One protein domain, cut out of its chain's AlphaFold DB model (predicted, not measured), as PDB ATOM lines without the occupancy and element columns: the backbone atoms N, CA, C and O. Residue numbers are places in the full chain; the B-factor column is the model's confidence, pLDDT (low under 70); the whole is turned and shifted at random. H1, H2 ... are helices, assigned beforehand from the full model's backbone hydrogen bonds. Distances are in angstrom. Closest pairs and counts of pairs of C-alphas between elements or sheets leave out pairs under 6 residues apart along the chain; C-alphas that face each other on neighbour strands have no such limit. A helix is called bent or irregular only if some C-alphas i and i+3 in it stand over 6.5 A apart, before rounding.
ATOM      1  N   LYS A   2     194.138 168.270 265.550       85.12
ATOM      2  CA  LYS A   2     192.787 168.737 265.170       85.12
ATOM      3  C   LYS A   2     191.739 168.464 266.245       85.12
ATOM      4  O   LYS A   2     191.892 167.514 267.005       85.12
ATOM      5  N   ASN A   3     190.654 169.236 266.249       89.38
ATOM      6  CA  ASN A   3     189.559 169.154 267.232       89.38
ATOM      7  C   ASN A   3     188.602 167.947 267.071       89.38
ATOM      8  O   ASN A   3     187.561 167.900 267.716       89.38
ATOM      9  N   GLY A   4     188.907 166.989 266.192       87.12
ATOM     10  CA  GLY A   4     188.131 165.752 266.024       87.12
ATOM     11  C   GLY A   4     186.881 165.849 265.139       87.12
ATOM     12  O   GLY A   4     186.411 164.814 264.670       87.12
ATOM     13  N   HIS A   5     186.380 167.047 264.827       90.56
ATOM     14  CA  HIS A   5     185.235 167.205 263.925       90.56
ATOM     15  C   HIS A   5     185.575 166.797 262.475       90.56
ATOM     16  O   HIS A   5     186.725 166.939 262.037       90.56
ATOM     17  N   PRO A   6     184.598 166.276 261.705       87.75
ATOM     18  CA  PRO A   6     184.797 165.978 260.291       87.75
ATOM     19  C   PRO A   6     185.011 167.264 259.487       87.75
ATOM     20  O   PRO A   6     184.461 168.316 259.810       87.75
ATOM     21  N   TYR A   7     185.804 167.165 258.420       90.00
ATOM     22  CA  TYR A   7     186.024 168.274 257.497       90.00
ATOM     23  C   TYR A   7     184.790 168.499 256.618       90.00
ATOM     24  O   TYR A   7     184.270 167.557 256.013       90.00
ATOM     25  N   SER A   8     184.368 169.755 256.492       91.31
ATOM     26  CA  SER A   8     183.322 170.175 255.558       91.31
ATOM     27  C   SER A   8     183.900 171.157 254.541       91.31
ATOM     28  O   SER A   8     184.524 172.151 254.896       91.31
ATOM     29  N   SER A   9     183.714 170.869 253.249       90.19
ATOM     30  CA  SER A   9     184.289 171.678 252.168       90.19
ATOM     31  C   SER A   9     183.562 173.015 252.021       90.19
ATOM     32  O   SER A   9     182.396 173.039 251.628       90.19
ATOM     33  N   VAL A  10     184.281 174.118 252.253       92.06
ATOM     34  CA  VAL A  10     183.805 175.487 251.982       92.06
ATOM     35  C   VAL A  10     183.484 175.675 250.497       92.06
ATOM     36  O   VAL A  10     182.426 176.186 250.159       92.06
ATOM     37  N   GLY A  11     184.329 175.168 249.595       91.00
ATOM     38  CA  GLY A  11     184.043 175.225 248.157       91.00
ATOM     39  C   GLY A  11     182.737 174.520 247.775       91.00
ATOM     40  O   GLY A  11     182.025 174.979 246.892       91.00
ATOM     41  N   ARG A  12     182.353 173.438 248.475       90.12
ATOM     42  CA  ARG A  12     181.046 172.793 248.258       90.12
ATOM     43  C   ARG A  12     179.878 173.685 248.684       90.12
ATOM     44  O   ARG A  12     178.864 173.661 248.000       90.12
ATOM     45  N   LEU A  13     180.024 174.431 249.781       92.81
ATOM     46  CA  LEU A  13     179.021 175.395 250.244       92.81
ATOM     47  C   LEU A  13     178.834 176.538 249.233       92.81
ATOM     48  O   LEU A  13     177.720 176.995 249.027       92.81
ATOM     49  N   LEU A  14     179.914 176.962 248.573       94.44
ATOM     50  CA  LEU A  14     179.910 178.090 247.637       94.44
ATOM     51  C   LEU A  14     179.546 177.722 246.191       94.44
ATOM     52  O   LEU A  14     179.622 178.582 245.322       94.44
ATOM     53  N   LYS A  15     179.130 176.484 245.901       92.75
ATOM     54  CA  LYS A  15     178.837 176.035 244.524       92.75
ATOM     55  C   LYS A  15     177.728 176.810 243.811       92.75
ATOM     56  O   LYS A  15     177.711 176.833 242.590       92.75
ATOM     57  N   GLU A  16     176.801 177.400 244.558       90.25
ATOM     58  CA  GLU A  16     175.722 178.227 243.996       90.25
ATOM     59  C   GLU A  16     176.160 179.680 243.752       90.25
ATOM     60  O   GLU A  16     175.435 180.448 243.133       90.25
ATOM     61  N   ARG A  17     177.345 180.060 244.244       92.25
ATOM     62  CA  ARG A  17     177.894 181.426 244.186       92.25
ATOM     63  C   ARG A  17     179.109 181.520 243.267       92.25
ATOM     64  O   ARG A  17     179.335 182.555 242.661       92.25
ATOM     65  N   ILE A  18     179.884 180.439 243.180       92.81
ATOM     66  CA  ILE A  18     181.060 180.309 242.323       92.81
ATOM     67  C   ILE A  18     180.835 179.091 241.419       92.81
ATOM     68  O   ILE A  18     180.677 177.979 241.947       92.81
ATOM     69  N   PRO A  19     180.841 179.270 240.086       91.00
ATOM     70  CA  PRO A  19     180.707 178.171 239.143       91.00
ATOM     71  C   PRO A  19     181.749 177.063 239.389       91.00
ATOM     72  O   PRO A  19     182.887 177.354 239.774       91.00
ATOM     73  N   PRO A  20     181.401 175.777 239.198       86.25
ATOM     74  CA  PRO A  20     182.320 174.661 239.427       86.25
ATOM     75  C   PRO A  20     183.653 174.756 238.671       86.25
ATOM     76  O   PRO A  20     184.679 174.327 239.201       86.25
ATOM     77  N   GLU A  21     183.631 175.295 237.457       87.56
ATOM     78  CA  GLU A  21     184.781 175.542 236.586       87.56
ATOM     79  C   GLU A  21     185.770 176.549 237.186       87.56
ATOM     80  O   GLU A  21     186.982 176.348 237.090       87.56
ATOM     81  N   ASP A  22     185.257 177.541 237.911       87.12
ATOM     82  CA  ASP A  22     186.034 178.606 238.543       87.12
ATOM     83  C   ASP A  22     186.350 178.303 240.014       87.12
ATOM     84  O   ASP A  22     186.997 179.097 240.700       87.12
ATOM     85  N   MET A  23     185.906 177.154 240.540       89.25
ATOM     86  CA  MET A  23     186.072 176.783 241.944       89.25
ATOM     87  C   MET A  23     187.549 176.509 242.282       89.25
ATOM     88  O   MET A  23     188.068 175.394 242.138       89.25
ATOM     89  N   SER A  24     188.218 177.540 242.794       86.69
ATOM     90  CA  SER A  24     189.621 177.531 243.211       86.69
ATOM     91  C   SER A  24     189.806 178.192 244.581       86.69
ATOM     92  O   SER A  24     188.918 178.884 245.082       86.69
ATOM     93  N   LEU A  25     190.968 177.991 245.213       85.19
ATOM     94  CA  LEU A  25     191.290 178.674 246.471       85.19
ATOM     95  C   LEU A  25     191.315 180.199 246.278       85.19
ATOM     96  O   LEU A  25     190.886 180.934 247.162       85.19
ATOM     97  N   GLN A  26     191.800 180.651 245.123       85.69
ATOM     98  CA  GLN A  26     191.872 182.048 244.718       85.69
ATOM     99  C   GLN A  26     190.467 182.647 244.602       85.69
ATOM    100  O   GLN A  26     190.196 183.665 245.232       85.69
ATOM    101  N   SER A  27     189.553 181.969 243.904       91.25
ATOM    102  CA  SER A  27     188.162 182.412 243.750       91.25
ATOM    103  C   SER A  27     187.415 182.426 245.087       91.25
ATOM    104  O   SER A  27     186.686 183.369 245.377       91.25
ATOM    105  N   ILE A  28     187.642 181.426 245.954       93.19
ATOM    106  CA  ILE A  28     187.074 181.408 247.312       93.19
ATOM    107  C   ILE A  28     187.594 182.596 248.132       93.19
ATOM    108  O   ILE A  28     186.810 183.250 248.814       93.19
ATOM    109  N   LYS A  29     188.901 182.888 248.080       92.62
ATOM    110  CA  LYS A  29     189.480 184.050 248.771       92.62
ATOM    111  C   LYS A  29     188.876 185.355 248.257       92.62
ATOM    112  O   LYS A  29     188.460 186.164 249.078       92.62
ATOM    113  N   ALA A  30     188.800 185.537 246.938       94.62
ATOM    114  CA  ALA A  30     188.212 186.726 246.320       94.62
ATOM    115  C   ALA A  30     186.765 186.936 246.786       94.62
ATOM    116  O   ALA A  30     186.445 187.988 247.333       94.62
ATOM    117  N   TYR A  31     185.938 185.888 246.721       95.75
ATOM    118  CA  TYR A  31     184.556 185.939 247.192       95.75
ATOM    119  C   TYR A  31     184.447 186.347 248.671       95.75
ATOM    120  O   TYR A  31     183.635 187.200 249.021       95.75
ATOM    121  N   LEU A  32     185.284 185.779 249.548       96.06
ATOM    122  CA  LEU A  32     185.301 186.126 250.975       96.06
ATOM    123  C   LEU A  32     185.761 187.569 251.238       96.06
ATOM    124  O   LEU A  32     185.302 188.179 252.200       96.06
ATOM    125  N   HIS A  33     186.656 188.113 250.410       96.38
ATOM    126  CA  HIS A  33     187.066 189.516 250.498       96.38
ATOM    127  C   HIS A  33     185.955 190.476 250.063       96.38
ATOM    128  O   HIS A  33     185.816 191.543 250.656       96.38
ATOM    129  N   GLU A  34     185.163 190.089 249.064       97.12
ATOM    130  CA  GLU A  34     184.029 190.871 248.562       97.12
ATOM    131  C   GLU A  34     182.800 190.814 249.488       97.12
ATOM    132  O   GLU A  34     181.999 191.745 249.481       97.12
ATOM    133  N   HIS A  35     182.673 189.767 250.318       96.62
ATOM    134  CA  HIS A  35     181.521 189.523 251.203       96.62
ATOM    135  C   HIS A  35     181.949 189.374 252.681       96.62
ATOM    136  O   HIS A  35     181.783 188.298 253.274       96.62
ATOM    137  N   PRO A  36     182.539 190.418 253.304       96.88
ATOM    138  CA  PRO A  36     183.124 190.343 254.649       96.88
ATOM    139  C   PRO A  36     182.115 189.960 255.747       96.88
ATOM    140  O   PRO A  36     182.475 189.327 256.742       96.88
ATOM    141  N   ASP A  37     180.847 190.312 255.559       97.75
ATOM    142  CA  ASP A  37     179.709 190.009 256.424       97.75
ATOM    143  C   ASP A  37     179.324 188.518 256.421       97.75
ATOM    144  O   ASP A  37     178.886 187.988 257.446       97.75
ATOM    145  N   GLU A  38     179.584 187.792 255.330       95.94
ATOM    146  CA  GLU A  38     179.307 186.354 255.237       95.94
ATOM    147  C   GLU A  38     180.459 185.470 255.745       95.94
ATOM    148  O   GLU A  38     180.246 184.294 256.074       95.94
ATOM    149  N   VAL A  39     181.678 186.016 255.848       95.81
ATOM    150  CA  VAL A  39     182.917 185.263 256.135       95.81
ATOM    151  C   VAL A  39     182.768 184.352 257.345       95.81
ATOM    152  O   VAL A  39     183.100 183.167 257.287       95.81
ATOM    153  N   ARG A  40     182.242 184.880 258.455       95.25
ATOM    154  CA  ARG A  40     182.111 184.111 259.698       95.25
ATOM    155  C   ARG A  40     181.174 182.916 259.525       95.25
ATOM    156  O   ARG A  40     181.479 181.839 260.029       95.25
ATOM    157  N   GLY A  41     180.052 183.091 258.829       94.69
ATOM    158  CA  GLY A  41     179.102 182.009 258.565       94.69
ATOM    159  C   GLY A  41     179.712 180.930 257.673       94.69
ATOM    160  O   GLY A  41     179.649 179.745 257.998       94.69
ATOM    161  N   ILE A  42     180.381 181.356 256.599       95.06
ATOM    162  CA  ILE A  42     181.013 180.463 255.624       95.06
ATOM    163  C   ILE A  42     182.150 179.656 256.259       95.06
ATOM    164  O   ILE A  42     182.209 178.440 256.087       95.06
ATOM    165  N   LEU A  43     183.049 180.292 257.015       93.50
ATOM    166  CA  LEU A  43     184.176 179.589 257.634       93.50
ATOM    167  C   LEU A  43     183.723 178.656 258.766       93.50
ATOM    168  O   LEU A  43     184.241 177.544 258.878       93.50
ATOM    169  N   ASN A  44     182.707 179.045 259.548       93.69
ATOM    170  CA  ASN A  44     182.160 178.210 260.627       93.69
ATOM    171  C   ASN A  44     181.372 176.990 260.134       93.69
ATOM    172  O   ASN A  44     181.118 176.072 260.919       93.69
ATOM    173  N   TYR A  45     180.999 176.943 258.851       94.31
ATOM    174  CA  TYR A  45     180.441 175.734 258.247       94.31
ATOM    175  C   TYR A  45     181.398 174.542 258.398       94.31
ATOM    176  O   TYR A  45     180.969 173.423 258.687       94.31
ATOM    177  N   ASN A  46     182.708 174.781 258.273       93.38
ATOM    178  CA  ASN A  46     183.714 173.775 258.567       93.38
ATOM    179  C   ASN A  46     184.050 173.755 260.064       93.38
ATOM    180  O   ASN A  46     184.922 174.478 260.536       93.38
ATOM    181  N   LYS A  47     183.404 172.852 260.809       93.62
ATOM    182  CA  LYS A  47     183.666 172.664 262.248       93.62
ATOM    183  C   LYS A  47     185.051 172.076 262.550       93.62
ATOM    184  O   LYS A  47     185.477 172.100 263.705       93.62
ATOM    185  N   SER A  48     185.745 171.517 261.554       92.94
ATOM    186  CA  SER A  48     187.105 171.000 261.728       92.94
ATOM    187  C   SER A  48     188.090 172.148 261.924       92.94
ATOM    188  O   SER A  48     188.255 172.980 261.036       92.94
ATOM    189  N   TYR A  49     188.819 172.124 263.038       91.44
ATOM    190  CA  TYR A  49     189.837 173.119 263.371       91.44
ATOM    191  C   TYR A  49     191.208 172.469 263.551       91.44
ATOM    192  O   TYR A  49     191.317 171.414 264.189       91.44
ATOM    193  N   THR A  50     192.245 173.107 263.007       88.19
ATOM    194  CA  THR A  50     193.638 172.646 263.069       88.19
ATOM    195  C   THR A  50     194.428 173.504 264.051       88.19
ATOM    196  O   THR A  50     194.454 174.724 263.940       88.19
ATOM    197  N   PHE A  51     195.100 172.851 264.995       88.88
ATOM    198  CA  PHE A  51     196.038 173.469 265.928       88.88
ATOM    199  C   PHE A  51     197.473 173.250 265.457       88.88
ATOM    200  O   PHE A  51     197.832 172.138 265.034       88.88
ATOM    201  N   PHE A  52     198.284 174.294 265.587       88.62
ATOM    202  CA  PHE A  52     199.674 174.334 265.153       88.62
ATOM    203  C   PHE A  52     200.622 174.346 266.351       88.62
ATOM    204  O   PHE A  52     200.251 174.753 267.450       88.62
ATOM    205  N   ARG A  53     201.847 173.882 266.114       87.56
ATOM    206  CA  ARG A  53     202.998 174.052 267.001       87.56
ATOM    207  C   ARG A  53     204.180 174.488 266.148       87.56
ATOM    208  O   ARG A  53     204.241 174.117 264.975       87.56
TER     209      ARG A  53
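Overview. This is residues 2 to 53 of the 166 residues of the protein "Murein hydrolase A" of Nitrospirae bacterium (UniProt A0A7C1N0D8). Three short helices, H1, H2 and H3, form a small, loosely packed cluster with their centres at the corners of a triangle, and the two ends of the printed part, residues 2 to 9 and 45 to 53, run off from that cluster toward the same end of the domain and make much of its length. H2 and H3 form a bent-over pair joined by a tight turn, and residues 33 to 38, of which 33 to 34 belong to H2, stick out from the rest. The printed part has 52 residues, with named helices in the order H1, H2, H3 and no named strand; the class is all helix, though the named helices hold 23 of the 52 residues, under half. The whole is only just loose, close to compact, with a radius of gyration of the C-alphas of 12.0 A, and its C-alphas span 32 by 22 by 19 A.

Arrangement. Start at Lys 2 and go along residues 2 to 9, which hold no named element, until you reach H1, residues 10 to 16. Its neighbour much later in the printed part is H3, residues 39 to 44. H1 and H3 only just touch, with 3 pairs of C-alphas within 8 A; look for the closest pair at Val 10 and Ile 42, whose C-alphas are 6.8 A apart. The two run opposite ways at a steep tilt of 58 degrees. After H1, a short link of 8 residues leads to H2, residues 25 to 34. H1 and H2 are close but not clearly touching: the closest C-alphas, those of Gly 11 and Ile 28, are 6.9 A apart. They run the same way at a steep tilt of 69.9 degrees, only just short of about perpendicular. From the end of H2 a tight link of 4 residues turns into H3. H2 and H3 are close but not clearly touching, with 1 pair of C-alphas within 8 A, those of Leu 32 and Val 39, 5.7 A apart. These two run opposite ways at a steep tilt of 51 degrees. Along the backbone, every O i to N i+4 pair is within hydrogen-bond range in H2 and H3, while in H1 it is 2 of 3.

Along the chain. Find C-alpha 10 at (183.805, 175.487, 251.982), where H1 begins; from there it runs to Glu 16, 11.7 A from first to last C-alpha. H1 is irregular: C-alphas 13 and 16 are 7.6 A apart, and its line is a rough one. Next find C-alpha 25 at (191.290, 178.674, 246.471), the first of H2, the longest helix with 10 residues; it runs 14.3 A to Glu 34. H3 begins at Val 39, is 8.4 A long, and ends at C-alpha 44, which you find at (182.160, 178.210, 260.627).

Size, cuts and confidence. Look for the two C-alphas farthest apart at Glu 16, where H1 ends, and at Arg 53, the last printed residue: they are 35.9 A apart. The first and last printed C-alphas, those of Lys 2 and Arg 53, are 11.7 A apart. The printed part has no cut, and neither link between helices is long. In the full chain of 166 residues, the printed part begins at residue 2 and ends at residue 53. In the B-factor column, this predicted model has a mean pLDDT of 91.7 over the printed part, and no printed residue is under 70.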